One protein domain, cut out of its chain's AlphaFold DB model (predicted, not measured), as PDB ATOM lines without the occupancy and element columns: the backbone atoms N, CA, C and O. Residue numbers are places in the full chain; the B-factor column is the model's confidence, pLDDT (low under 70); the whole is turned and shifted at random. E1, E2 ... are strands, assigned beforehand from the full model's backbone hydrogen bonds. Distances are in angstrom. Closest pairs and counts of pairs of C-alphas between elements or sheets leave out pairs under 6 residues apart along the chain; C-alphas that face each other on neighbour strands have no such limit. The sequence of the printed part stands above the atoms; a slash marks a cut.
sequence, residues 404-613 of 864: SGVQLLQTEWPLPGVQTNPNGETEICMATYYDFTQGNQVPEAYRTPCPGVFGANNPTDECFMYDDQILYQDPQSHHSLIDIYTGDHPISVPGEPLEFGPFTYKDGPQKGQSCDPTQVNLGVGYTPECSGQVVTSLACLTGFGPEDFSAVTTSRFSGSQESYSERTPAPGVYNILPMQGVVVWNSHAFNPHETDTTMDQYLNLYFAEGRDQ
ATOM      1  N   SER A 404     147.269 188.320 136.349       91.69
ATOM      2  CA  SER A 404     147.205 187.683 135.025       91.69
ATOM      3  C   SER A 404     147.451 188.667 133.879       91.69
ATOM      4  O   SER A 404     147.866 188.248 132.807       91.69
ATOM      5  N   GLY A 405     147.238 189.967 134.096       95.06
ATOM      6  CA  GLY A 405     147.504 190.999 133.099       95.06
ATOM      7  C   GLY A 405     147.224 192.413 133.602       95.06
ATOM      8  O   GLY A 405     146.952 192.623 134.788       95.06
ATOM      9  N   VAL A 406     147.271 193.375 132.683       96.38
ATOM     10  CA  VAL A 406     146.913 194.787 132.887       96.38
ATOM     11  C   VAL A 406     146.059 195.293 131.727       96.38
ATOM     12  O   VAL A 406     146.095 194.729 130.639       96.38
ATOM     13  N   GLN A 407     145.309 196.369 131.951       95.31
ATOM     14  CA  GLN A 407     144.562 197.068 130.907       95.31
ATOM     15  C   GLN A 407     145.080 198.502 130.789       95.31
ATOM     16  O   GLN A 407     145.320 199.160 131.803       95.31
ATOM     17  N   LEU A 408     145.245 198.975 129.559       95.75
ATOM     18  CA  LEU A 408     145.483 200.372 129.207       95.75
ATOM     19  C   LEU A 408     144.249 200.900 128.465       95.75
ATOM     20  O   LEU A 408     143.562 200.137 127.789       95.75
ATOM     21  N   LEU A 409     143.963 202.190 128.609       93.25
ATOM     22  CA  LEU A 409     142.736 202.822 128.123       93.25
ATOM     23  C   LEU A 409     143.084 204.089 127.340       93.25
ATOM     24  O   LEU A 409     143.826 204.931 127.852       93.25
ATOM     25  N   GLN A 410     142.489 204.247 126.160       94.31
ATOM     26  CA  GLN A 410     142.263 205.555 125.558       94.31
ATOM     27  C   GLN A 410     140.979 206.129 126.149       94.31
ATOM     28  O   GLN A 410     139.927 205.505 126.058       94.31
ATOM     29  N   THR A 411     141.061 207.310 126.751       91.81
ATOM     30  CA  THR A 411     139.871 208.015 127.247       91.81
ATOM     31  C   THR A 411     139.009 208.503 126.091       91.81
ATOM     32  O   THR A 411     139.569 208.856 125.049       91.81
ATOM     33  N   GLU A 412     137.712 208.680 126.322       91.06
ATOM     34  CA  GLU A 412     136.813 209.188 125.291       91.06
ATOM     35  C   GLU A 412     137.307 210.498 124.645       91.06
ATOM     36  O   GLU A 412     137.805 211.422 125.306       91.06
ATOM     37  N   TRP A 413     137.128 210.602 123.328       92.06
ATOM     38  CA  TRP A 413     137.221 211.867 122.604       92.06
ATOM     39  C   TRP A 413     135.993 212.084 121.712       92.06
ATOM     40  O   TRP A 413     135.419 211.103 121.239       92.06
ATOM     41  N   PRO A 414     135.553 213.343 121.501       90.94
ATOM     42  CA  PRO A 414     134.366 213.630 120.698       90.94
ATOM     43  C   PRO A 414     134.583 213.277 119.228       90.94
ATOM     44  O   PRO A 414     135.499 213.818 118.612       90.94
ATOM     45  N   LEU A 415     133.709 212.447 118.668       89.31
ATOM     46  CA  LEU A 415     133.670 212.114 117.250       89.31
ATOM     47  C   LEU A 415     132.368 212.681 116.651       89.31
ATOM     48  O   LEU A 415     131.306 212.062 116.787       89.31
ATOM     49  N   PRO A 416     132.414 213.878 116.041       83.31
ATOM     50  CA  PRO A 416     131.215 214.531 115.532       83.31
ATOM     51  C   PRO A 416     130.612 213.768 114.350       83.31
ATOM     52  O   PRO A 416     131.354 213.194 113.554       83.31
ATOM     53  N   GLY A 417     129.284 213.763 114.246       74.56
ATOM     54  CA  GLY A 417     128.564 213.188 113.109       74.56
ATOM     55  C   GLY A 417     128.617 214.091 111.881       74.56
ATOM     56  O   GLY A 417     129.093 215.225 111.961       74.56
ATOM     57  N   VAL A 418     128.081 213.630 110.752       67.12
ATOM     58  CA  VAL A 418     128.132 214.359 109.468       67.12
ATOM     59  C   VAL A 418     127.434 215.722 109.501       67.12
ATOM     60  O   VAL A 418     127.799 216.611 108.738       67.12
ATOM     61  N   GLN A 419     126.494 215.938 110.432       70.75
ATOM     62  CA  GLN A 419     125.890 217.259 110.662       70.75
ATOM     63  C   GLN A 419     126.881 218.265 111.272       70.75
ATOM     64  O   GLN A 419     126.799 219.462 110.998       70.75
ATOM     65  N   THR A 420     127.817 217.792 112.096       71.50
ATOM     66  CA  THR A 420     128.788 218.625 112.823       71.50
ATOM     67  C   THR A 420     130.154 218.656 112.125       71.50
ATOM     68  O   THR A 420     130.843 219.676 112.152       71.50
ATOM     69  N   ASN A 421     130.556 217.554 111.490       64.56
ATOM     70  CA  ASN A 421     131.768 217.407 110.689       64.56
ATOM     71  C   ASN A 421     131.408 216.757 109.339       64.56
ATOM     72  O   ASN A 421     131.357 215.531 109.266       64.56
ATOM     73  N   PRO A 422     131.208 217.543 108.264       48.78
ATOM     74  CA  PRO A 422     130.769 217.029 106.961       48.78
ATOM     75  C   PRO A 422     131.694 215.987 106.319       48.78
ATOM     76  O   PRO A 422     131.241 215.212 105.485       48.78
ATOM     77  N   ASN A 423     132.977 215.944 106.702       52.50
ATOM     78  CA  ASN A 423     133.907 214.916 106.220       52.50
ATOM     79  C   ASN A 423     133.688 213.563 106.913       52.50
ATOM     80  O   ASN A 423     134.226 212.560 106.462       52.50
ATOM     81  N   GLY A 424     132.975 213.538 108.046       57.53
ATOM     82  CA  GLY A 424     132.716 212.333 108.831       57.53
ATOM     83  C   GLY A 424     133.973 211.640 109.362       57.53
ATOM     84  O   GLY A 424     133.855 210.557 109.901       57.53
ATOM     85  N   GLU A 425     135.165 212.222 109.233       73.56
ATOM     86  CA  GLU A 425     136.460 211.603 109.546       73.56
ATOM     87  C   GLU A 425     137.218 212.456 110.560       73.56
ATOM     88  O   GLU A 425     137.201 213.694 110.505       73.56
ATOM     89  N   THR A 426     137.889 211.822 111.518       75.44
ATOM     90  CA  THR A 426     138.799 212.515 112.430       75.44
ATOM     91  C   THR A 426     139.930 211.597 112.880       75.44
ATOM     92  O   THR A 426     139.701 210.518 113.426       75.44
ATOM     93  N   GLU A 427     141.165 212.080 112.729       82.25
ATOM     94  CA  GLU A 427     142.355 211.469 113.313       82.25
ATOM     95  C   GLU A 427     142.941 212.359 114.410       82.25
ATOM     96  O   GLU A 427     143.216 213.547 114.204       82.25
ATOM     97  N   ILE A 428     143.126 211.783 115.595       88.75
ATOM     98  CA  ILE A 428     143.630 212.486 116.770       88.75
ATOM     99  C   ILE A 428     144.873 211.833 117.348       88.75
ATOM    100  O   ILE A 428     145.155 210.652 117.160       88.75
ATOM    101  N   CYS A 429     145.561 212.636 118.145       91.94
ATOM    102  CA  CYS A 429     146.627 212.242 119.034       91.94
ATOM    103  C   CYS A 429     146.292 212.667 120.453       91.94
ATOM    104  O   CYS A 429     145.905 213.814 120.703       91.94
ATOM    105  N   MET A 430     146.455 211.740 121.389       93.62
ATOM    106  CA  MET A 430     146.329 212.020 122.813       93.62
ATOM    107  C   MET A 430     147.314 211.192 123.635       93.62
ATOM    108  O   MET A 430     147.773 210.135 123.209       93.62
ATOM    109  N   ALA A 431     147.630 211.675 124.836       94.75
ATOM    110  CA  ALA A 431     148.513 210.979 125.763       94.75
ATOM    111  C   ALA A 431     147.774 210.546 127.030       94.75
ATOM    112  O   ALA A 431     147.032 211.327 127.631       94.75
ATOM    113  N   THR A 432     148.061 209.333 127.490       95.56
ATOM    114  CA  THR A 432     147.686 208.827 128.815       95.56
ATOM    115  C   THR A 432     148.932 208.391 129.576       95.56
ATOM    116  O   THR A 432     149.982 208.143 128.986       95.56
ATOM    117  N   TYR A 433     148.829 208.263 130.896       95.06
ATOM    118  CA  TYR A 433     149.938 207.828 131.742       95.06
ATOM    119  C   TYR A 433     149.520 206.664 132.632       95.06
ATOM    120  O   TYR A 433     148.410 206.653 133.169       95.06
ATOM    121  N   TYR A 434     150.433 205.717 132.817       96.12
ATOM    122  CA  TYR A 434     150.284 204.629 133.773       96.12
ATOM    123  C   TYR A 434     151.548 204.480 134.621       96.12
ATOM    124  O   TYR A 434     152.659 204.805 134.194       96.12
ATOM    125  N   ASP A 435     151.365 203.943 135.821       95.69
ATOM    126  CA  ASP A 435     152.417 203.576 136.755       95.69
ATOM    127  C   ASP A 435     151.996 202.353 137.586       95.69
ATOM    128  O   ASP A 435     151.250 202.433 138.569       95.69
ATOM    129  N   PHE A 436     152.515 201.187 137.202       95.62
ATOM    130  CA  PHE A 436     152.310 199.925 137.913       95.62
ATOM    131  C   PHE A 436     153.309 199.715 139.060       95.62
ATOM    132  O   PHE A 436     153.220 198.715 139.776       95.62
ATOM    133  N   THR A 437     154.264 200.629 139.270       93.62
ATOM    134  CA  THR A 437     155.244 200.536 140.363       93.62
ATOM    135  C   THR A 437     154.636 200.895 141.720       93.62
ATOM    136  O   THR A 437     155.104 200.409 142.753       93.62
ATOM    137  N   GLN A 438     153.568 201.701 141.728       90.25
ATOM    138  CA  GLN A 438     152.880 202.132 142.948       90.25
ATOM    139  C   GLN A 438     151.933 201.065 143.524       90.25
ATOM    140  O   GLN A 438     151.616 201.105 144.717       90.25
ATOM    141  N   GLY A 439     151.480 200.114 142.699       87.69
ATOM    142  CA  GLY A 439     150.538 199.062 143.084       87.69
ATOM    143  C   GLY A 439     151.120 197.643 143.028       87.69
ATOM    144  O   GLY A 439     152.328 197.426 143.130       87.69
ATOM    145  N   ASN A 440     150.239 196.645 142.940       88.88
ATOM    146  CA  ASN A 440     150.580 195.216 142.908       88.88
ATOM    147  C   ASN A 440     150.045 194.482 141.664       88.88
ATOM    148  O   ASN A 440     149.951 193.254 141.680       88.88
ATOM    149  N   GLN A 441     149.702 195.224 140.610       90.50
ATOM    150  CA  GLN A 441     149.115 194.718 139.369       90.50
ATOM    151  C   GLN A 441     150.061 193.768 138.641       90.50
ATOM    152  O   GLN A 441     149.613 192.750 138.127       90.50
ATOM    153  N   VAL A 442     151.361 194.080 138.652       94.75
ATOM    154  CA  VAL A 442     152.411 193.282 138.012       94.75
ATOM    155  C   VAL A 442     153.213 192.523 139.081       94.75
ATOM    156  O   VAL A 442     154.031 193.130 139.791       94.75
ATOM    157  N   PRO A 443     153.022 191.200 139.227       94.00
ATOM    158  CA  PRO A 443     153.841 190.367 140.103       94.00
ATOM    159  C   PRO A 443     155.325 190.362 139.712       94.00
ATOM    160  O   PRO A 443     155.669 190.451 138.538       94.00
ATOM    161  N   GLU A 444     156.212 190.176 140.694       92.00
ATOM    162  CA  GLU A 444     157.677 190.146 140.500       92.00
ATOM    163  C   GLU A 444     158.130 189.115 139.447       92.00
ATOM    164  O   GLU A 444     159.097 189.349 138.734       92.00
ATOM    165  N   ALA A 445     157.397 188.006 139.296       91.81
ATOM    166  CA  ALA A 445     157.697 186.952 138.321       91.81
ATOM    167  C   ALA A 445     157.591 187.394 136.847       91.81
ATOM    168  O   ALA A 445     158.101 186.696 135.971       91.81
ATOM    169  N   TYR A 446     156.939 188.525 136.575       94.56
ATOM    170  CA  TYR A 446     156.751 189.062 135.225       94.56
ATOM    171  C   TYR A 446     157.613 190.293 134.953       94.56
ATOM    172  O   TYR A 446     157.550 190.853 133.861       94.56
ATOM    173  N   ARG A 447     158.420 190.722 135.929       93.56
ATOM    174  CA  ARG A 447     159.268 191.906 135.811       93.56
ATOM    175  C   ARG A 447     160.647 191.543 135.279       93.56
ATOM    176  O   ARG A 447     161.203 190.491 135.587       93.56
ATOM    177  N   THR A 448     161.217 192.441 134.492       91.06
ATOM    178  CA  THR A 448     162.549 192.315 133.903       91.06
ATOM    179  C   THR A 448     163.189 193.696 133.782       91.06
ATOM    180  O   THR A 448     162.472 194.682 133.614       91.06
ATOM    181  N   PRO A 449     164.527 193.815 133.808       91.94
ATOM    182  CA  PRO A 449     165.185 195.031 133.348       91.94
ATOM    183  C   PRO A 449     164.757 195.376 131.918       91.94
ATOM    184  O   PRO A 449     164.615 194.481 131.074       91.94
ATOM    185  N   CYS A 450     164.567 196.660 131.647       89.38
ATOM    186  CA  CYS A 450     164.168 197.138 130.336       89.38
ATOM    187  C   CYS A 450     165.298 197.010 129.297       89.38
ATOM    188  O   CYS A 450     166.433 197.423 129.543       89.38
ATOM    189  N   PRO A 451     165.029 196.473 128.094       77.88
ATOM    190  CA  PRO A 451     166.016 196.446 127.025       77.88
ATOM    191  C   PRO A 451     165.996 197.768 126.245       77.88
ATOM    192  O   PRO A 451     165.331 197.875 125.220       77.88
ATOM    193  N   GLY A 452     166.743 198.773 126.700       72.12
ATOM    194  CA  GLY A 452     166.880 200.048 125.987       72.12
ATOM    195  C   GLY A 452     166.719 201.257 126.898       72.12
ATOM    196  O   GLY A 452     166.896 201.151 128.104       72.12
ATOM    197  N   VAL A 453     166.418 202.414 126.305       71.25
ATOM    198  CA  VAL A 453     166.180 203.668 127.030       71.25
ATOM    199  C   VAL A 453     164.708 204.026 126.854       71.25
ATOM    200  O   VAL A 453     164.279 204.300 125.741       71.25
ATOM    201  N   PHE A 454     163.943 204.001 127.946       80.62
ATOM    202  CA  PHE A 454     162.530 204.416 127.991       80.62
ATOM    203  C   PHE A 454     162.374 205.843 128.544       80.62
ATOM    204  O   PHE A 454     161.370 206.183 129.172       80.62
ATOM    205  N   GLY A 455     163.401 206.666 128.319       82.31
ATOM    206  CA  GLY A 455     163.393 208.086 128.636       82.31
ATOM    207  C   GLY A 455     163.204 208.416 130.116       82.31
ATOM    208  O   GLY A 455     163.422 207.591 131.008       82.31
ATOM    209  N   ALA A 456     162.769 209.648 130.384       86.50
ATOM    210  CA  ALA A 456     162.555 210.143 131.747       86.50
ATOM    211  C   ALA A 456     161.320 209.541 132.441       86.50
ATOM    212  O   ALA A 456     161.197 209.631 133.663       86.50
ATOM    213  N   ASN A 457     160.413 208.923 131.678       89.38
ATOM    214  CA  ASN A 457     159.127 208.428 132.175       89.38
ATOM    215  C   ASN A 457     159.173 206.996 132.721       89.38
ATOM    216  O   ASN A 457     158.171 206.546 133.266       89.38
ATOM    217  N   ASN A 458     160.325 206.317 132.651       92.00
ATOM    218  CA  ASN A 458     160.579 205.049 133.338       92.00
ATOM    219  C   ASN A 458     161.858 205.103 134.202       92.00
ATOM    220  O   ASN A 458     162.848 204.426 133.908       92.00
ATOM    221  N   PRO A 459     161.872 205.881 135.299       89.38
ATOM    222  CA  PRO A 459     163.064 206.063 136.134       89.38
ATOM    223  C   PRO A 459     163.537 204.782 136.839       89.38
ATOM    224  O   PRO A 459     164.664 204.732 137.332       89.38
ATOM    225  N   THR A 460     162.684 203.760 136.928       90.38
ATOM    226  CA  THR A 460     162.998 202.464 137.541       90.38
ATOM    227  C   THR A 460     163.827 201.545 136.650       90.38
ATOM    228  O   THR A 460     164.428 200.613 137.179       90.38
ATOM    229  N   ASP A 461     163.856 201.788 135.332       90.56
ATOM    230  CA  ASP A 461     164.460 200.891 134.330       90.56
ATOM    231  C   ASP A 461     163.915 199.443 134.402       90.56
ATOM    232  O   ASP A 461     164.562 198.466 134.018       90.56
ATOM    233  N   GLU A 462     162.695 199.306 134.930       94.38
ATOM    234  CA  GLU A 462     161.978 198.045 135.089       94.38
ATOM    235  C   GLU A 462     160.830 197.994 134.080       94.38
ATOM    236  O   GLU A 462     160.128 198.982 133.851       94.38
ATOM    237  N   CYS A 463     160.667 196.835 133.462       95.25
ATOM    238  CA  CYS A 463     159.645 196.525 132.481       95.25
ATOM    239  C   CYS A 463     158.900 195.256 132.907       95.25
ATOM    240  O   CYS A 463     159.404 194.472 133.715       95.25
ATOM    241  N   PHE A 464     157.729 195.016 132.329       95.31
ATOM    242  CA  PHE A 464     156.996 193.765 132.480       95.31
ATOM    243  C   PHE A 464     156.856 193.029 131.148       95.31
ATOM    244  O   PHE A 464     156.934 193.632 130.077       95.31
ATOM    245  N   MET A 465     156.702 191.710 131.234       94.88
ATOM    246  CA  MET A 465     156.628 190.799 130.095       94.88
ATOM    247  C   MET A 465     155.181 190.375 129.844       94.88
ATOM    248  O   MET A 465     154.502 189.948 130.778       94.88
ATOM    249  N   TYR A 466     154.735 190.457 128.594       95.31
ATOM    250  CA  TYR A 466     153.396 190.051 128.163       95.31
ATOM    251  C   TYR A 466     153.484 189.226 126.877       95.31
ATOM    252  O   TYR A 466     154.338 189.498 126.036       95.31
ATOM    253  N   ASP A 467     152.664 188.200 126.728       92.38
ATOM    254  CA  ASP A 467     152.633 187.297 125.569       92.38
ATOM    255  C   ASP A 467     151.255 187.243 124.919       92.38
ATOM    256  O   ASP A 467     151.049 186.482 123.991       92.38
ATOM    257  N   ASP A 468     150.316 188.068 125.353       91.69
ATOM    258  CA  ASP A 468     149.063 188.200 124.638       91.69
ATOM    259  C   ASP A 468     148.506 189.605 124.809       91.69
ATOM    260  O   ASP A 468     148.760 190.287 125.812       91.69
ATOM    261  N   GLN A 469     147.801 190.065 123.786       93.31
ATOM    262  CA  GLN A 469     147.159 191.366 123.798       93.31
ATOM    263  C   GLN A 469     145.867 191.346 123.000       93.31
ATOM    264  O   GLN A 469     145.819 190.778 121.911       93.31
ATOM    265  N   ILE A 470     144.857 192.035 123.521       91.06
ATOM    266  CA  ILE A 470     143.574 192.221 122.850       91.06
ATOM    267  C   ILE A 470     143.229 193.706 122.882       91.06
ATOM    268  O   ILE A 470     143.142 194.305 123.958       91.06
ATOM    269  N   LEU A 471     143.069 194.293 121.701       91.25
ATOM    270  CA  LEU A 471     142.644 195.668 121.494       91.25
ATOM    271  C   LEU A 471     141.170 195.680 121.091       91.25
ATOM    272  O   LEU A 471     140.792 195.042 120.115       91.25
ATOM    273  N   TYR A 472     140.378 196.444 121.832       89.50
ATOM    274  CA  TYR A 472     138.963 196.697 121.596       89.50
ATOM    275  C   TYR A 472     138.776 198.175 121.276       89.50
ATOM    276  O   TYR A 472     139.299 199.025 121.999       89.50
ATOM    277  N   GLN A 473     138.026 198.484 120.230       89.75
ATOM    278  CA  GLN A 473     137.742 199.839 119.775       89.75
ATOM    279  C   GLN A 473     136.280 199.919 119.347       89.75
ATOM    280  O   GLN A 473     135.693 198.907 118.960       89.75
ATOM    281  N   ASP A 474     135.698 201.114 119.390       88.44
ATOM    282  CA  ASP A 474     134.367 201.296 118.812       88.44
ATOM    283  C   ASP A 474     134.371 200.994 117.295       88.44
ATOM    284  O   ASP A 474     135.396 201.211 116.636       88.44
ATOM    285  N   PRO A 475     133.247 200.524 116.715       82.81
ATOM    286  CA  PRO A 475     133.160 200.147 115.297       82.81
ATOM    287  C   PRO A 475     133.496 201.257 114.294       82.81
ATOM    288  O   PRO A 475     133.819 200.968 113.150       82.81
ATOM    289  N   GLN A 476     133.431 202.520 114.713       84.81
ATOM    290  CA  GLN A 476     133.828 203.678 113.909       84.81
ATOM    291  C   GLN A 476     135.343 203.774 113.719       84.81
ATOM    292  O   GLN A 476     135.805 204.571 112.903       84.81
ATOM    293  N   SER A 477     136.134 203.023 114.494       84.56
ATOM    294  CA  SER A 477     137.586 203.035 114.361       84.56
ATOM    295  C   SER A 477     137.999 202.458 113.016       84.56
ATOM    296  O   SER A 477     137.684 201.316 112.697       84.56
ATOM    297  N   HIS A 478     138.767 203.237 112.268       78.81
ATOM    298  CA  HIS A 478     139.483 202.757 111.099       78.81
ATOM    299  C   HIS A 478     140.858 202.230 111.497       78.81
ATOM    300  O   HIS A 478     141.264 201.164 111.049       78.81
ATOM    301  N   HIS A 479     141.567 202.935 112.385       80.81
ATOM    302  CA  HIS A 479     142.768 202.387 112.997       80.81
ATOM    303  C   HIS A 479     143.136 203.015 114.333       80.81
ATOM    304  O   HIS A 479     142.785 204.150 114.665       80.81
ATOM    305  N   SER A 480     143.977 202.284 115.059       88.81
ATOM    306  CA  SER A 480     144.681 202.776 116.234       88.81
ATOM    307  C   SER A 480     146.152 202.413 116.170       88.81
ATOM    308  O   SER A 480     146.503 201.249 115.977       88.81
ATOM    309  N   LEU A 481     147.029 203.397 116.355       88.12
ATOM    310  CA  LEU A 481     148.455 203.175 116.571       88.12
ATOM    311  C   LEU A 481     148.781 203.544 118.018       88.12
ATOM    312  O   LEU A 481     148.482 204.651 118.468       88.12
ATOM    313  N   ILE A 482     149.377 202.600 118.749       94.12
ATOM    314  CA  ILE A 482     149.603 202.733 120.188       94.12
ATOM    315  C   ILE A 482     151.103 202.657 120.462       94.12
ATOM    316  O   ILE A 482     151.741 201.593 120.396       94.12
ATOM    317  N   ASP A 483     151.654 203.816 120.797       92.50
ATOM    318  CA  ASP A 483     153.077 204.014 121.010       92.50
ATOM    319  C   ASP A 483     153.385 204.252 122.488       92.50
ATOM    320  O   ASP A 483     152.625 204.884 123.223       92.50
ATOM    321  N   ILE A 484     154.546 203.779 122.934       93.31
ATOM    322  CA  ILE A 484     155.150 204.243 124.180       93.31
ATOM    323  C   ILE A 484     156.144 205.356 123.851       93.31
ATOM    324  O   ILE A 484     157.030 205.182 123.010       93.31
ATOM    325  N   TYR A 485     156.011 206.505 124.510       93.12
ATOM    326  CA  TYR A 485     156.972 207.596 124.378       93.12
ATOM    327  C   TYR A 485     158.249 207.285 125.176       93.12
ATOM    328  O   TYR A 485     158.202 206.941 126.359       93.12
ATOM    329  N   THR A 486     159.398 207.395 124.509       92.06
ATOM    330  CA  THR A 486     160.731 207.027 125.014       92.06
ATOM    331  C   THR A 486     161.690 208.216 125.113       92.06
ATOM    332  O   THR A 486     162.861 208.021 125.442       92.06
ATOM    333  N   GLY A 487     161.210 209.434 124.836       88.62
ATOM    334  CA  GLY A 487     161.991 210.667 124.933       88.62
ATOM    335  C   GLY A 487     162.270 211.129 126.369       88.62
ATOM    336  O   GLY A 487     161.817 210.545 127.360       88.62
ATOM    337  N   ASP A 488     163.059 212.191 126.485       88.62
ATOM    338  CA  ASP A 488     163.640 212.637 127.755       88.62
ATOM    339  C   ASP A 488     162.744 213.631 128.518       88.62
ATOM    340  O   ASP A 488     163.060 213.983 129.659       88.62
ATOM    341  N   HIS A 489     161.615 214.068 127.945       89.00
ATOM    342  CA  HIS A 489     160.687 214.966 128.638       89.00
ATOM    343  C   HIS A 489     159.783 214.195 129.619       89.00
ATOM    344  O   HIS A 489     159.074 213.264 129.229       89.00
ATOM    345  N   PRO A 490     159.765 214.552 130.917       86.75
ATOM    346  CA  PRO A 490     158.887 213.905 131.887       86.75
ATOM    347  C   PRO A 490     157.424 214.326 131.684       86.75
ATOM    348  O   PRO A 490     157.137 215.466 131.324       86.75
ATOM    349  N   ILE A 491     156.488 213.433 132.011       86.75
ATOM    350  CA  ILE A 491     155.040 213.653 131.865       86.75
ATOM    351  C   ILE A 491     154.526 214.850 132.668       86.75
ATOM    352  O   ILE A 491     153.543 215.478 132.290       86.75
ATOM    353  N   SER A 492     155.191 215.178 133.777       80.62
ATOM    354  CA  SER A 492     154.856 216.320 134.620       80.62
ATOM    355  C   SER A 492     156.107 216.912 135.261       80.62
ATOM    356  O   SER A 492     156.894 216.186 135.877       80.62
ATOM    357  N   VAL A 493     156.251 218.238 135.198       75.44
ATOM    358  CA  VAL A 493     157.252 218.995 135.960       75.44
ATOM    359  C   VAL A 493     156.524 219.940 136.920       75.44
ATOM    360  O   VAL A 493     155.689 220.731 136.479       75.44
ATOM    361  N   PRO A 494     156.811 219.903 138.236       73.12
ATOM    362  CA  PRO A 494     156.135 220.769 139.193       73.12
ATOM    363  C   PRO A 494     156.287 222.258 138.853       73.12
ATOM    364  O   PRO A 494     157.381 222.812 138.937       73.12
ATOM    365  N   GLY A 495     155.166 222.915 138.550       65.81
ATOM    366  CA  GLY A 495     155.112 224.353 138.275       65.81
ATOM    367  C   GLY A 495     155.317 224.755 136.812       65.81
ATOM    368  O   GLY A 495     155.230 225.947 136.530       65.81
ATOM    369  N   GLU A 496     155.531 223.799 135.906       71.81
ATOM    370  CA  GLU A 496     155.593 224.033 134.459       71.81
ATOM    371  C   GLU A 496     154.307 223.535 133.769       71.81
ATOM    372  O   GLU A 496     153.612 222.665 134.310       71.81
ATOM    373  N   PRO A 497     153.953 224.071 132.587       66.94
ATOM    374  CA  PRO A 497     152.887 223.517 131.758       66.94
ATOM    375  C   PRO A 497     153.184 222.068 131.345       66.94
ATOM    376  O   PRO A 497     154.331 221.706 131.105       66.94
ATOM    377  N   LEU A 498     152.139 221.247 131.233       76.75
ATOM    378  CA  LEU A 498     152.259 219.880 130.721       76.75
ATOM    379  C   LEU A 498     152.418 219.928 129.193       76.75
ATOM    380  O   LEU A 498     151.572 220.498 128.505       76.75
ATOM    381  N   GLU A 499     153.500 219.349 128.667       77.50
ATOM    382  CA  GLU A 499     153.856 219.438 127.238       77.50
ATOM    383  C   GLU A 499     153.003 218.529 126.334       77.50
ATOM    384  O   GLU A 499     152.789 218.850 125.172       77.50
ATOM    385  N   PHE A 500     152.393 217.471 126.879       87.75
ATOM    386  CA  PHE A 500     151.313 216.714 126.217       87.75
ATOM    387  C   PHE A 500     149.928 217.394 126.364       87.75
ATOM    388  O   PHE A 500     148.875 216.765 126.220       87.75
ATOM    389  N   GLY A 501     149.929 218.690 126.684       82.88
ATOM    390  CA  GLY A 501     148.745 219.500 126.943       82.88
ATOM    391  C   GLY A 501     148.150 219.297 128.343       82.88
ATOM    392  O   GLY A 501     148.584 218.427 129.103       82.88
ATOM    393  N   PRO A 502     147.164 220.123 128.740       88.38
ATOM    394  CA  PRO A 502     146.544 220.019 130.055       88.38
ATOM    395  C   PRO A 502     145.813 218.683 130.224       88.38
ATOM    396  O   PRO A 502     144.892 218.359 129.473       88.38
ATOM    397  N   PHE A 503     146.176 217.951 131.274       92.75
ATOM    398  CA  PHE A 503     145.477 216.734 131.661       92.75
ATOM    399  C   PHE A 503     144.147 217.075 132.331       92.75
ATOM    400  O   PHE A 503     144.084 217.859 133.288       92.75
ATOM    401  N   THR A 504     143.074 216.500 131.796       94.25
ATOM    402  CA  THR A 504     141.693 216.737 132.234       94.25
ATOM    403  C   THR A 504     140.904 215.438 132.239       94.25
ATOM    404  O   THR A 504     141.167 214.556 131.424       94.25
ATOM    405  N   TYR A 505     139.929 215.333 133.144       94.62
ATOM    406  CA  TYR A 505     138.961 214.238 133.099       94.62
ATOM    407  C   TYR A 505     138.090 214.376 131.843       94.62
ATOM    408  O   TYR A 505     137.518 215.449 131.620       94.62
ATOM    409  N   LYS A 506     138.004 213.324 131.025       92.06
ATOM    410  CA  LYS A 506     137.235 213.307 129.774       92.06
ATOM    411  C   LYS A 506     135.784 212.921 129.985       92.06
ATOM    412  O   LYS A 506     134.933 213.595 129.417       92.06
ATOM    413  N   ASP A 507     135.520 212.011 130.915       90.50
ATOM    414  CA  ASP A 507     134.169 211.628 131.311       90.50
ATOM    415  C   ASP A 507     133.919 211.724 132.835       90.50
ATOM    416  O   ASP A 507     134.790 212.074 133.645       90.50
ATOM    417  N   GLY A 508     132.676 211.471 133.237       88.69
ATOM    418  CA  GLY A 508     132.220 211.359 134.609       88.69
ATOM    419  C   GLY A 508     131.922 212.701 135.290       88.69
ATOM    420  O   GLY A 508     131.985 213.777 134.692       88.69
ATOM    421  N   PRO A 509     131.615 212.687 136.603       93.06
ATOM    422  CA  PRO A 509     131.238 213.892 137.353       93.06
ATOM    423  C   PRO A 509     132.324 214.978 137.414       93.06
ATOM    424  O   PRO A 509     132.047 216.108 137.824       93.06
ATOM    425  N   GLN A 510     133.566 214.626 137.073       93.50
ATOM    426  CA  GLN A 510     134.721 215.519 137.078       93.50
ATOM    427  C   GLN A 510     135.106 216.005 135.675       93.50
ATOM    428  O   GLN A 510     136.078 216.752 135.573       93.50
ATOM    429  N   LYS A 511     134.351 215.638 134.628       93.81
ATOM    430  CA  LYS A 511     134.597 216.025 133.234       93.81
ATOM    431  C   LYS A 511     134.976 217.503 133.090       93.81
ATOM    432  O   LYS A 511     134.328 218.392 133.649       93.81
ATOM    433  N   GLY A 512     136.068 217.755 132.372       92.31
ATOM    434  CA  GLY A 512     136.652 219.078 132.134       92.31
ATOM    435  C   GLY A 512     137.494 219.649 133.284       92.31
ATOM    436  O   GLY A 512     138.156 220.670 133.102       92.31
ATOM    437  N   GLN A 513     137.510 219.024 134.467       95.12
ATOM    438  CA  GLN A 513     138.396 219.434 135.560       95.12
ATOM    439  C   GLN A 513     139.814 218.913 135.325       95.12
ATOM    440  O   GLN A 513     140.005 217.837 134.760       95.12
ATOM    441  N   SER A 514     140.814 219.660 135.799       93.44
ATOM    442  CA  SER A 514     142.211 219.225 135.741       93.44
ATOM    443  C   SER A 514     142.436 217.975 136.595       93.44
ATOM    444  O   SER A 514     141.922 217.870 137.713       93.44
ATOM    445  N   CYS A 515     143.229 217.050 136.064       92.19
ATOM    446  CA  CYS A 515     143.692 215.855 136.753       92.19
ATOM    447  C   CYS A 515     145.226 215.797 136.721       92.19
ATOM    448  O   CYS A 515     145.860 216.333 135.813       92.19
ATOM    449  N   ASP A 516     145.821 215.174 137.739       91.06
ATOM    450  CA  ASP A 516     147.256 214.889 137.770       91.06
ATOM    451  C   ASP A 516     147.469 213.451 137.271       91.06
ATOM    452  O   ASP A 516     147.035 212.516 137.957       91.06
ATOM    453  N   PRO A 517     148.113 213.248 136.104       90.94
ATOM    454  CA  PRO A 517     148.314 211.912 135.552       90.94
ATOM    455  C   PRO A 517     149.153 211.011 136.465       90.94
ATOM    456  O   PRO A 517     148.990 209.797 136.428       90.94
ATOM    457  N   THR A 518     150.010 211.578 137.321       90.31
ATOM    458  CA  THR A 518     150.912 210.806 138.191       90.31
ATOM    459  C   THR A 518     150.240 210.273 139.461       90.31
ATOM    460  O   THR A 518     150.798 209.412 140.148       90.31
ATOM    461  N   GLN A 519     149.032 210.749 139.787       90.88
ATOM    462  CA  GLN A 519     148.245 210.302 140.944       90.88
ATOM    463  C   GLN A 519     147.373 209.089 140.593       90.88
ATOM    464  O   GLN A 519     146.145 209.150 140.651       90.88
ATOM    465  N   VAL A 520     148.024 207.986 140.229       92.19
ATOM    466  CA  VAL A 520     147.356 206.790 139.700       92.19
ATOM    467  C   VAL A 520     146.479 206.071 140.731       92.19
ATOM    468  O   VAL A 520     146.768 206.023 141.932       92.19
ATOM    469  N   ASN A 521     145.411 205.428 140.258       92.38
ATOM    470  CA  ASN A 521     144.620 204.511 141.069       92.38
ATOM    471  C   ASN A 521     145.373 203.181 141.237       92.38
ATOM    472  O   ASN A 521     145.612 202.465 140.270       92.38
ATOM    473  N   LEU A 522     145.680 202.798 142.480       90.25
ATOM    474  CA  LEU A 522     146.470 201.596 142.792       90.25
ATOM    475  C   LEU A 522     145.839 200.262 142.362       90.25
ATOM    476  O   LEU A 522     146.533 199.251 142.371       90.25
ATOM    477  N   GLY A 523     144.543 200.226 142.044       86.94
ATOM    478  CA  GLY A 523     143.866 199.024 141.555       86.94
ATOM    479  C   GLY A 523     144.071 198.774 140.061       86.94
ATOM    480  O   GLY A 523     144.146 197.621 139.654       86.94
ATOM    481  N   VAL A 524     144.195 199.839 139.262       89.31
ATOM    482  CA  VAL A 524     144.257 199.761 137.786       89.31
ATOM    483  C   VAL A 524     145.553 200.316 137.198       89.31
ATOM    484  O   VAL A 524     145.925 199.935 136.102       89.31
ATOM    485  N   GLY A 525     146.303 201.124 137.949       92.31
ATOM    486  CA  GLY A 525     147.644 201.598 137.585       92.31
ATOM    487  C   GLY A 525     147.660 202.882 136.765       92.31
ATOM    488  O   GLY A 525     148.725 203.335 136.379       92.31
ATOM    489  N   TYR A 526     146.507 203.493 136.532       93.38
ATOM    490  CA  TYR A 526     146.349 204.788 135.873       93.38
ATOM    491  C   TYR A 526     145.226 205.576 136.557       93.38
ATOM    492  O   TYR A 526     144.574 205.073 137.479       93.38
ATOM    493  N   THR A 527     145.007 206.819 136.143       92.88
ATOM    494  CA  THR A 527     143.870 207.633 136.592       92.88
ATOM    495  C   THR A 527     142.749 207.517 135.555       92.88
ATOM    496  O   THR A 527     142.930 208.033 134.454       92.88
ATOM    497  N   PRO A 528     141.617 206.845 135.853       90.75
ATOM    498  CA  PRO A 528     140.518 206.705 134.897       90.75
ATOM    499  C   PRO A 528     140.040 208.058 134.375       90.75
ATOM    500  O   PRO A 528     140.036 209.042 135.120       90.75
ATOM    501  N   GLU A 529     139.671 208.101 133.099       91.75
ATOM    502  CA  GLU A 529     139.247 209.302 132.370       91.75
ATOM    503  C   GLU A 529     140.265 210.447 132.293       91.75
ATOM    504  O   GLU A 529     139.958 211.489 131.727       91.75
ATOM    505  N   CYS A 530     141.478 210.304 132.830       93.62
ATOM    506  CA  CYS A 530     142.478 211.366 132.822       93.62
ATOM    507  C   CYS A 530     143.437 211.215 131.639       93.62
ATOM    508  O   CYS A 530     144.311 210.345 131.636       93.62
ATOM    509  N   SER A 531     143.330 212.117 130.668       94.38
ATOM    510  CA  SER A 531     144.253 212.187 129.534       94.38
ATOM    511  C   SER A 531     144.619 213.623 129.184       94.38
ATOM    512  O   SER A 531     143.987 214.584 129.646       94.38
ATOM    513  N   GLY A 532     145.686 213.753 128.397       92.62
ATOM    514  CA  GLY A 532     146.212 215.019 127.908       92.62
ATOM    515  C   GLY A 532     145.269 215.730 126.939       92.62
ATOM    516  O   GLY A 532     144.064 215.468 126.852       92.62
ATOM    517  N   GLN A 533     145.817 216.682 126.197       89.81
ATOM    518  CA  GLN A 533     145.045 217.352 125.161       89.81
ATOM    519  C   GLN A 533     144.796 216.398 123.989       89.81
ATOM    520  O   GLN A 533     145.706 215.697 123.553       89.81
ATOM    521  N   VAL A 534     143.565 216.405 123.477       90.75
ATOM    522  CA  VAL A 534     143.225 215.760 122.207       90.75
ATOM    523  C   VAL A 534     143.590 216.741 121.100       90.75
ATOM    524  O   VAL A 534     143.105 217.875 121.097       90.75
ATOM    525  N   VAL A 535     144.487 216.331 120.211       88.19
ATOM    526  CA  VAL A 535     144.970 217.150 119.097       88.19
ATOM    527  C   VAL A 535     144.672 216.416 117.806       88.19
ATOM    528  O   VAL A 535     145.148 215.306 117.622       88.19
ATOM    529  N   THR A 536     143.926 217.036 116.900       82.88
ATOM    530  CA  THR A 536     143.766 216.512 115.540       82.88
ATOM    531  C   THR A 536     145.119 216.553 114.830       82.88
ATOM    532  O   THR A 536     145.694 217.630 114.660       82.88
ATOM    533  N   SER A 537     145.672 215.386 114.496       73.81
ATOM    534  CA  SER A 537     147.015 215.248 113.922       73.81
ATOM    535  C   SER A 537     147.181 213.888 113.253       73.81
ATOM    536  O   SER A 537     146.926 212.856 113.869       73.81
ATOM    537  N   LEU A 538     147.676 213.900 112.016       69.12
ATOM    538  CA  LEU A 538     147.984 212.701 111.241       69.12
ATOM    539  C   LEU A 538     149.220 211.996 111.808       69.12
ATOM    540  O   LEU A 538     150.301 212.596 111.876       69.12
ATOM    541  N   ALA A 539     149.071 210.728 112.187       69.56
ATOM    542  CA  ALA A 539     150.112 209.868 112.752       69.56
ATOM    543  C   ALA A 539     150.934 210.531 113.884       69.56
ATOM    544  O   ALA A 539     152.104 210.209 114.099       69.56
ATOM    545  N   CYS A 540     150.348 211.513 114.577       78.94
ATOM    546  CA  CYS A 540     150.999 212.368 115.575       78.94
ATOM    547  C   CYS A 540     152.250 213.109 115.092       78.94
ATOM    548  O   CYS A 540     153.079 213.528 115.899       78.94
ATOM    549  N   LEU A 541     152.404 213.307 113.783       67.44
ATOM    550  CA  LEU A 541     153.631 213.849 113.198       67.44
ATOM    551  C   LEU A 541     153.789 215.360 113.403       67.44
ATOM    552  O   LEU A 541     154.903 215.878 113.293       67.44
ATOM    553  N   THR A 542     152.700 216.084 113.663       66.00
ATOM    554  CA  THR A 542     152.709 217.548 113.771       66.00
ATOM    555  C   THR A 542     151.844 218.045 114.926       66.00
ATOM    556  O   THR A 542     150.754 217.541 115.182       66.00
ATOM    557  N   GLY A 543     152.328 219.069 115.638       73.31
ATOM    558  CA  GLY A 543     151.529 219.813 116.621       73.31
ATOM    559  C   GLY A 543     151.175 219.068 117.914       73.31
ATOM    560  O   GLY A 543     150.377 219.587 118.690       73.31
ATOM    561  N   PHE A 544     151.762 217.894 118.162       86.69
ATOM    562  CA  PHE A 544     151.492 217.073 119.340       86.69
ATOM    563  C   PHE A 544     152.774 216.742 120.115       86.69
ATOM    564  O   PHE A 544     153.808 216.438 119.523       86.69
ATOM    565  N   GLY A 545     152.669 216.745 121.447       87.44
ATOM    566  CA  GLY A 545     153.731 216.312 122.351       87.44
ATOM    567  C   GLY A 545     154.849 217.339 122.606       87.44
ATOM    568  O   GLY A 545     154.777 218.482 122.147       87.44
ATOM    569  N   PRO A 546     155.868 216.937 123.389       89.00
ATOM    570  CA  PRO A 546     157.059 217.736 123.692       89.00
ATOM    571  C   PRO A 546     157.943 217.988 122.458       89.00
ATOM    572  O   PRO A 546     157.790 217.344 121.424       89.00
ATOM    573  N   GLU A 547     158.916 218.902 122.568       86.56
ATOM    574  CA  GLU A 547     159.805 219.284 121.447       86.56
ATOM    575  C   GLU A 547     160.609 218.099 120.875       86.56
ATOM    576  O   GLU A 547     160.929 218.075 119.687       86.56
ATOM    577  N   ASP A 548     160.931 217.106 121.704       87.81
ATOM    578  CA  ASP A 548     161.651 215.905 121.283       87.81
ATOM    579  C   ASP A 548     160.732 214.779 120.775       87.81
ATOM    580  O   ASP A 548     161.237 213.705 120.440       87.81
ATOM    581  N   PHE A 549     159.412 214.988 120.697       88.19
ATOM    582  CA  PHE A 549     158.462 214.001 120.188       88.19
ATOM    583  C   PHE A 549     158.681 213.732 118.693       88.19
ATOM    584  O   PHE A 549     158.650 214.637 117.860       88.19
ATOM    585  N   SER A 550     158.938 212.471 118.337       83.12
ATOM    586  CA  SER A 550     159.218 212.049 116.963       83.12
ATOM    587  C   SER A 550     159.144 210.526 116.802       83.12
ATOM    588  O   SER A 550     159.120 209.779 117.782       83.12
ATOM    589  N   ALA A 551     159.242 210.043 115.559       74.62
ATOM    590  CA  ALA A 551     159.331 208.612 115.243       74.62
ATOM    591  C   ALA A 551     160.562 207.891 115.844       74.62
ATOM    592  O   ALA A 551     160.632 206.667 115.798       74.62
ATOM    593  N   VAL A 552     161.562 208.616 116.373       81.00
ATOM    594  CA  VAL A 552     162.730 208.011 117.052       81.00
ATOM    595  C   VAL A 552     162.607 207.992 118.577       81.00
ATOM    596  O   VAL A 552     163.328 207.238 119.229       81.00
ATOM    597  N   THR A 553     161.714 208.804 119.141       86.06
ATOM    598  CA  THR A 553     161.420 208.910 120.585       86.06
ATOM    599  C   THR A 553     160.061 208.301 120.932       86.06
ATOM    600  O   THR A 553     159.470 208.588 121.972       86.06
ATOM    601  N   THR A 554     159.567 207.433 120.058       86.88
ATOM    602  CA  THR A 554     158.358 206.635 120.225       86.88
ATOM    603  C   THR A 554     158.658 205.202 119.814       86.88
ATOM    604  O   THR A 554     159.549 204.934 119.004       86.88
ATOM    605  N   SER A 555     157.953 204.253 120.418       86.50
ATOM    606  CA  SER A 555     158.045 202.847 120.050       86.50
ATOM    607  C   SER A 555     156.656 202.239 120.030       86.50
ATOM    608  O   SER A 555     156.012 202.128 121.073       86.50
ATOM    609  N   ARG A 556     156.227 201.773 118.860       86.62
ATOM    610  CA  ARG A 556     154.959 201.063 118.723       86.62
ATOM    611  C   ARG A 556     155.011 199.726 119.435       86.62
ATOM    612  O   ARG A 556     155.926 198.937 119.199       86.62
ATOM    613  N   PHE A 557     154.042 199.487 120.309       88.81
ATOM    614  CA  PHE A 557     153.904 198.212 121.017       88.81
ATOM    615  C   PHE A 557     152.549 197.549 120.764       88.81
ATOM    616  O   PHE A 557     152.433 196.335 120.926       88.81
ATOM    617  N   SER A 558     151.554 198.319 120.317       90.50
ATOM    618  CA  SER A 558     150.243 197.815 119.923       90.50
ATOM    619  C   SER A 558     149.620 198.687 118.822       90.50
ATOM    620  O   SER A 558     150.234 199.636 118.330       90.50
ATOM    621  N   GLY A 559     148.420 198.323 118.386       85.56
ATOM    622  CA  GLY A 559     147.647 199.013 117.358       85.56
ATOM    623  C   GLY A 559     146.971 198.038 116.406       85.56
ATOM    624  O   GLY A 559     147.381 196.885 116.347       85.56
ATOM    625  N   SER A 560     145.977 198.480 115.648       82.06
ATOM    626  CA  SER A 560     145.199 197.660 114.714       82.06
ATOM    627  C   SER A 560     144.634 198.517 113.583       82.06
ATOM    628  O   SER A 560     144.435 199.711 113.795       82.06
ATOM    629  N   GLN A 561     144.364 197.893 112.434       72.75
ATOM    630  CA  GLN A 561     143.574 198.467 111.329       72.75
ATOM    631  C   GLN A 561     142.097 198.035 111.398       72.75
ATOM    632  O   GLN A 561     141.351 198.170 110.440       72.75
ATOM    633  N   GLU A 562     141.695 197.463 112.532       72.31
ATOM    634  CA  GLU A 562     140.374 196.887 112.761       72.31
ATOM    635  C   GLU A 562     139.884 197.251 114.159       72.31
ATOM    636  O   GLU A 562     140.695 197.419 115.082       72.31
ATOM    637  N   SER A 563     138.567 197.288 114.353       78.75
ATOM    638  CA  SER A 563     137.938 197.612 115.638       78.75
ATOM    639  C   SER A 563     138.270 196.608 116.756       78.75
ATOM    640  O   SER A 563     138.398 197.003 117.913       78.75
ATOM    641  N   TYR A 564     138.514 195.337 116.426       82.94
ATOM    642  CA  TYR A 564     139.026 194.319 117.349       82.94
ATOM    643  C   TYR A 564     140.319 193.714 116.806       82.94
ATOM    644  O   TYR A 564     140.359 193.317 115.650       82.94
ATOM    645  N   SER A 565     141.346 193.547 117.642       82.12
ATOM    646  CA  SER A 565     142.549 192.787 117.272       82.12
ATOM    647  C   SER A 565     143.111 192.013 118.455       82.12
ATOM    648  O   SER A 565     143.456 192.600 119.479       82.12
ATOM    649  N   GLU A 566     143.359 190.725 118.253       84.50
ATOM    650  CA  GLU A 566     144.083 189.854 119.178       84.50
ATOM    651  C   GLU A 566     145.448 189.475 118.596       84.50
ATOM    652  O   GLU A 566     145.583 189.212 117.400       84.50
ATOM    653  N   ARG A 567     146.495 189.491 119.428       82.06
ATOM    654  CA  ARG A 567     147.857 189.141 119.002       82.06
ATOM    655  C   ARG A 567     148.578 188.309 120.046       82.06
ATOM    656  O   ARG A 567     149.217 188.852 120.951       82.06
ATOM    657  N   THR A 568     148.624 187.013 119.780       85.56
ATOM    658  CA  THR A 568     149.390 186.042 120.557       85.56
ATOM    659  C   THR A 568     150.670 185.650 119.797       85.56
ATOM    660  O   THR A 568     150.600 185.109 118.692       85.56
ATOM    661  N   PRO A 569     151.879 185.924 120.319       85.56
ATOM    662  CA  PRO A 569     153.129 185.429 119.764       85.56
ATOM    663  C   PRO A 569     153.248 183.901 119.829       85.56
ATOM    664  O   PRO A 569     152.537 183.217 120.561       85.56
ATOM    665  N   ALA A 570     154.232 183.357 119.108       86.50
ATOM    666  CA  ALA A 570     154.550 181.932 119.186       86.50
ATOM    667  C   ALA A 570     154.917 181.476 120.617       86.50
ATOM    668  O   ALA A 570     155.512 182.245 121.377       86.50
ATOM    669  N   PRO A 571     154.704 180.193 120.965       86.06
ATOM    670  CA  PRO A 571     155.071 179.666 122.279       86.06
ATOM    671  C   PRO A 571     156.543 179.926 122.627       86.06
ATOM    672  O   PRO A 571     157.447 179.631 121.835       86.06
ATOM    673  N   GLY A 572     156.817 180.416 123.836       87.62
ATOM    674  CA  GLY A 572     158.167 180.821 124.234       87.62
ATOM    675  C   GLY A 572     158.515 182.283 123.959       87.62
ATOM    676  O   GLY A 572     159.636 182.692 124.283       87.62
ATOM    677  N   VAL A 573     157.623 183.047 123.331       91.25
ATOM    678  CA  VAL A 573     157.895 184.412 122.881       91.25
ATOM    679  C   VAL A 573     157.096 185.415 123.699       91.25
ATOM    680  O   VAL A 573     155.904 185.244 123.904       91.25
ATOM    681  N   TYR A 574     157.750 186.500 124.106       92.31
ATOM    682  CA  TYR A 574     157.127 187.564 124.884       92.31
ATOM    683  C   TYR A 574     157.480 188.949 124.339       92.31
ATOM    684  O   TYR A 574     158.530 189.167 123.732       92.31
ATOM    685  N   ASN A 575     156.607 189.906 124.594       92.12
ATOM    686  CA  ASN A 575     156.807 191.335 124.418       92.12
ATOM    687  C   ASN A 575     157.125 191.998 125.764       92.12
ATOM    688  O   ASN A 575     156.993 191.393 126.831       92.12
ATOM    689  N   ILE A 576     157.581 193.249 125.717       91.94
ATOM    690  CA  ILE A 576     157.998 194.004 126.901       91.94
ATOM    691  C   ILE A 576     157.423 195.417 126.833       91.94
ATOM    692  O   ILE A 576     157.456 196.043 125.774       91.94
ATOM    693  N   LEU A 577     156.961 195.931 127.972       94.69
ATOM    694  CA  LEU A 577     156.556 197.326 128.156       94.69
ATOM    695  C   LEU A 577     157.126 197.856 129.489       94.69
ATOM    696  O   LEU A 577     157.264 197.061 130.426       94.69
ATOM    697  N   PRO A 578     157.513 199.142 129.615       95.75
ATOM    698  CA  PRO A 578     157.980 199.682 130.892       95.75
ATOM    699  C   PRO A 578     156.919 199.576 131.994       95.75
ATOM    700  O   PRO A 578     155.728 199.499 131.732       95.75
ATOM    701  N   MET A 579     157.347 199.540 133.258       95.31
ATOM    702  CA  MET A 579     156.433 199.472 134.410       95.31
ATOM    703  C   MET A 579     155.634 200.764 134.630       95.31
ATOM    704  O   MET A 579     154.651 200.764 135.368       95.31
ATOM    705  N   GLN A 580     156.069 201.860 134.019       94.31
ATOM    706  CA  GLN A 580     155.439 203.172 134.055       94.31
ATOM    707  C   GLN A 580     155.847 203.943 132.797       94.31
ATOM    708  O   GLN A 580     156.960 203.755 132.293       94.31
ATOM    709  N   GLY A 581     154.962 204.786 132.275       94.31
ATOM    710  CA  GLY A 581     155.255 205.532 131.060       94.31
ATOM    711  C   GLY A 581     154.062 206.262 130.459       94.31
ATOM    712  O   GLY A 581     152.933 206.173 130.941       94.31
ATOM    713  N   VAL A 582     154.347 207.001 129.386       94.69
ATOM    714  CA  VAL A 582     153.361 207.775 128.626       94.69
ATOM    715  C   VAL A 582     152.976 206.985 127.384       94.69
ATOM    716  O   VAL A 582     153.826 206.724 126.530       94.69
ATOM    717  N   VAL A 583     151.706 206.606 127.302       95.69
ATOM    718  CA  VAL A 583     151.119 205.980 126.116       95.69
ATOM    719  C   VAL A 583     150.582 207.081 125.225       95.69
ATOM    720  O   VAL A 583     149.893 207.984 125.701       95.69
ATOM    721  N   VAL A 584     150.912 207.001 123.947       94.56
ATOM    722  CA  VAL A 584     150.434 207.902 122.911       94.56
ATOM    723  C   VAL A 584     149.502 207.113 122.016       94.56
ATOM    724  O   VAL A 584     149.884 206.084 121.460       94.56
ATOM    725  N   TRP A 585     148.276 207.607 121.925       95.19
ATOM    726  CA  TRP A 585     147.215 207.033 121.123       95.19
ATOM    727  C   TRP A 585     147.045 207.886 119.881       95.19
ATOM    728  O   TRP A 585     146.724 209.072 119.989       95.19
ATOM    729  N   ASN A 586     147.267 207.281 118.723       92.31
ATOM    730  CA  ASN A 586     146.863 207.821 117.441       92.31
ATOM    731  C   ASN A 586     145.583 207.093 117.020       92.31
ATOM    732  O   ASN A 586     145.634 205.923 116.645       92.31
ATOM    733  N   SER A 587     144.444 207.764 117.162       90.88
ATOM    734  CA  SER A 587     143.118 207.194 116.915       90.88
ATOM    735  C   SER A 587     142.528 207.828 115.678       90.88
ATOM    736  O   SER A 587     142.357 209.044 115.644       90.88
ATOM    737  N   HIS A 588     142.162 207.003 114.708       86.81
ATOM    738  CA  HIS A 588     141.550 207.433 113.466       86.81
ATOM    739  C   HIS A 588     140.187 206.765 113.317       86.81
ATOM    740  O   HIS A 588     140.102 205.538 113.291       86.81
ATOM    741  N   ALA A 589     139.126 207.565 113.258       84.50
ATOM    742  CA  ALA A 589     137.761 207.067 113.206       84.50
ATOM    743  C   ALA A 589     136.869 207.870 112.256       84.50
ATOM    744  O   ALA A 589     137.115 209.054 112.005       84.50
ATOM    745  N   PHE A 590     135.803 207.214 111.795       79.88
ATOM    746  CA  PHE A 590     134.782 207.772 110.921       79.88
ATOM    747  C   PHE A 590     133.402 207.705 111.577       79.88
ATOM    748  O   PHE A 590     132.967 206.647 112.019       79.88
ATOM    749  N   ASN A 591     132.677 208.815 111.594       78.75
ATOM    750  CA  ASN A 591     131.268 208.863 111.946       78.75
ATOM    751  C   ASN A 591     130.442 209.370 110.756       78.75
ATOM    752  O   ASN A 591     130.211 210.575 110.636       78.75
ATOM    753  N   PRO A 592     129.981 208.455 109.885       73.44
ATOM    754  CA  PRO A 592     129.088 208.795 108.783       73.44
ATOM    755  C   PRO A 592     127.644 209.065 109.245       73.44
ATOM    756  O   PRO A 592     126.797 209.400 108.424       73.44
ATOM    757  N   HIS A 593     127.332 208.914 110.538       76.81
ATOM    758  CA  HIS A 593     125.982 209.112 111.062       76.81
ATOM    759  C   HIS A 593     125.702 210.586 111.358       76.81
ATOM    760  O   HIS A 593     126.604 211.373 111.633       76.81
ATOM    761  N   GLU A 594     124.422 210.957 111.385       77.88
ATOM    762  CA  GLU A 594     123.999 212.328 111.701       77.88
ATOM    763  C   GLU A 594     124.311 212.748 113.141       77.88
ATOM    764  O   GLU A 594     124.453 213.934 113.431       77.88
ATOM    765  N   THR A 595     124.393 211.781 114.054       83.56
ATOM    766  CA  THR A 595     124.531 212.041 115.487       83.56
ATOM    767  C   THR A 595     125.988 211.992 115.927       83.56
ATOM    768  O   THR A 595     126.739 211.087 115.566       83.56
ATOM    769  N   ASP A 596     126.383 212.969 116.741       88.19
ATOM    770  CA  ASP A 596     127.687 212.976 117.402       88.19
ATOM    771  C   ASP A 596     127.831 211.768 118.340       88.19
ATOM    772  O   ASP A 596     126.886 211.362 119.021       88.19
ATOM    773  N   THR A 597     129.050 211.243 118.431       91.00
ATOM    774  CA  THR A 597     129.421 210.169 119.355       91.00
ATOM    775  C   THR A 597     130.774 210.456 120.006       91.00
ATOM    776  O   THR A 597     131.314 211.565 119.932       91.00
ATOM    777  N   THR A 598     131.332 209.460 120.679       92.00
ATOM    778  CA  THR A 598     132.707 209.458 121.174       92.00
ATOM    779  C   THR A 598     133.436 208.204 120.722       92.00
ATOM    780  O   THR A 598     132.799 207.225 120.343       92.00
ATOM    781  N   MET A 599     134.763 208.228 120.816       90.94
ATOM    782  CA  MET A 599     135.629 207.081 120.543       90.94
ATOM    783  C   MET A 599     136.396 206.632 121.783       90.94
ATOM    784  O   MET A 599     137.148 207.416 122.365       90.94
ATOM    785  N   ASP A 600     136.270 205.352 122.117       88.31
ATOM    786  CA  ASP A 600     136.947 204.667 123.215       88.31
ATOM    787  C   ASP A 600     137.784 203.491 122.702       88.31
ATOM    788  O   ASP A 600     137.456 202.851 121.699       88.31
ATOM    789  N   GLN A 601     138.883 203.200 123.405       92.19
ATOM    790  CA  GLN A 601     139.713 202.031 123.115       92.19
ATOM    791  C   GLN A 601     140.269 201.405 124.391       92.19
ATOM    792  O   GLN A 601     140.742 202.100 125.292       92.19
ATOM    793  N   TYR A 602     140.283 200.076 124.434       93.50
ATOM    794  CA  TYR A 602     140.733 199.286 125.574       93.50
ATOM    795  C   TYR A 602     141.766 198.268 125.112       93.50
ATOM    796  O   TYR A 602     141.482 197.422 124.268       93.50
ATOM    797  N   LEU A 603     142.960 198.321 125.693       96.00
ATOM    798  CA  LEU A 603     144.046 197.394 125.403       96.00
ATOM    799  C   LEU A 603     144.309 196.508 126.618       96.00
ATOM    800  O   LEU A 603     144.892 196.951 127.610       96.00
ATOM    801  N   ASN A 604     143.913 195.245 126.528       95.50
ATOM    802  CA  ASN A 604     144.246 194.220 127.508       95.50
ATOM    803  C   ASN A 604     145.596 193.596 127.151       95.50
ATOM    804  O   ASN A 604     145.799 193.187 126.014       95.50
ATOM    805  N   LEU A 605     146.503 193.500 128.124       96.50
ATOM    806  CA  LEU A 605     147.802 192.836 128.008       96.50
ATOM    807  C   LEU A 605     147.878 191.712 129.046       96.50
ATOM    808  O   LEU A 605     147.740 191.982 130.243       96.50
ATOM    809  N   TYR A 606     148.140 190.477 128.625       95.56
ATOM    810  CA  TYR A 606     148.267 189.324 129.523       95.56
ATOM    811  C   TYR A 606     149.728 188.945 129.739       95.56
ATOM    812  O   TYR A 606     150.546 188.986 128.821       95.56
ATOM    813  N   PHE A 607     150.086 188.639 130.984       95.75
ATOM    814  CA  PHE A 607     151.480 188.438 131.355       95.75
ATOM    815  C   PHE A 607     152.048 187.117 130.840       95.75
ATOM    816  O   PHE A 607     151.465 186.060 131.057       95.75
ATOM    817  N   ALA A 608     153.281 187.174 130.334       91.75
ATOM    818  CA  ALA A 608     153.979 185.997 129.833       91.75
ATOM    819  C   ALA A 608     154.361 185.043 130.968       91.75
ATOM    820  O   ALA A 608     155.199 185.375 131.814       91.75
ATOM    821  N   GLU A 609     153.805 183.834 130.999       85.81
ATOM    822  CA  GLU A 609     154.080 182.870 132.065       85.81
ATOM    823  C   GLU A 609     155.309 182.011 131.773       85.81
ATOM    824  O   GLU A 609     155.311 181.210 130.850       85.81
ATOM    825  N   GLY A 610     156.332 182.067 132.635       77.50
ATOM    826  CA  GLY A 610     157.378 181.044 132.792       77.50
ATOM    827  C   GLY A 610     158.044 180.514 131.509       77.50
ATOM    828  O   GLY A 610     159.190 180.850 131.225       77.50
ATOM    829  N   ARG A 611     157.373 179.602 130.792       76.38
ATOM    830  CA  ARG A 611     157.833 179.030 129.518       76.38
ATOM    831  C   ARG A 611     157.737 179.994 128.343       76.38
ATOM    832  O   ARG A 611     158.461 179.739 127.390       76.38
ATOM    833  N   ASP A 612     156.936 181.048 128.433       81.06
ATOM    834  CA  ASP A 612     156.775 182.048 127.372       81.06
ATOM    835  C   ASP A 612     157.781 183.206 127.486       81.06
ATOM    836  O   ASP A 612     158.014 183.958 126.548       81.06
ATOM    837  N   GLN A 613     158.542 183.255 128.584       85.06
ATOM    838  CA  GLN A 613     159.615 184.228 128.831       85.06
ATOM    839  C   GLN A 613     160.983 183.799 128.248       85.06
ATOM    840  O   GLN A 613     162.022 183.988 128.886       85.06
TER     841      GLN A 613
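AT A GLANCE: This is residues 404 to 613 of the 864 residues of an uncharacterized protein of Spirochaeta sp (UniProt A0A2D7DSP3). Two strongly twisted sheets stand face to face as a sandwich, their strands crossed at 39 degrees, and a 68-residue stretch with no named element, residues 486 to 553, gathers at one edge of it, beside E2. One sheet, branched at E4, holds E1, E3, E4, E7, E8 and E10; the other runs E2, E9, E5, E6, and in both the neighbours are antiparallel. The printed part has 210 residues with ten named strands, E1 to E10 in order, and no named helix. The class is all strand, though under half of the residues, 84 of 210, are in named elements. The whole is compact, with a radius of gyration of the C-alphas of 16.9 A and spans of 53 by 43 by 35 A.

IN THESE COORDINATES: E1, residues 405 to 415, begins at C-alpha 405 (147.504, 190.999, 133.099) and is 29.8 A long. E2, residues 425 to 435, is 32.5 A long. E3 is residues 447 to 449. E4, residues 462 to 473, is the longest strand by residues and bends by 81 degrees at residue 467. E5, residues 477 to 485, is 22.3 A long. E6 is residues 554 to 560, E7 residues 564 to 566 and E8 residues 573 to 578. E9, residues 580 to 590, is 31.4 A long. E10, residues 597 to 607, is 33.2 A long and ends at C-alpha 607 (151.480, 188.438, 131.355).

HOW THE PARTS SIT: In the branched sheet, E1 and E10 are antiparallel at 169 degrees, with N 408 and O 603 2.8 A apart, within hydrogen-bond range. E10 has E4 on its other side, with N 472 and O 602 at 2.8 A. E3 and E10 lie on one side of E4, E7 and E8 on the other side. E3 and E4 form a hairpin, with N 448 and O 463 at 2.8 A. E4 pairs with E7 through N 471 and O 565, 2.8 A, and with E8 through N 464 and O 577, 2.8 A. In the second sheet, N 428 of E2 and O 587 of E9 are 2.8 A apart, and N 481 of E5 and O 586 of E9 2.9 A. E5 and E6 form a hairpin, with N 484 and O 555 at 2.9 A. Between the sheets, the closest C-alphas of E1 and E9 are those of Gln 410 and Trp 585, 6.8 A apart. Residues 428 to 429 of E2 form a short antiparallel pairing with residues 535 to 536.

THE WHOLE: The two C-alphas farthest apart are those of Gln 419 and Arg 611, 53.3 A. The printed part has no cut. The links E2 to E3, E3 to E4 and E5 to E6 are long. The mean pLDDT of the printed part is 86.9; under 70 are residues 418, 421 to 424, 495, 497, 538 to 539 and 541 to 542.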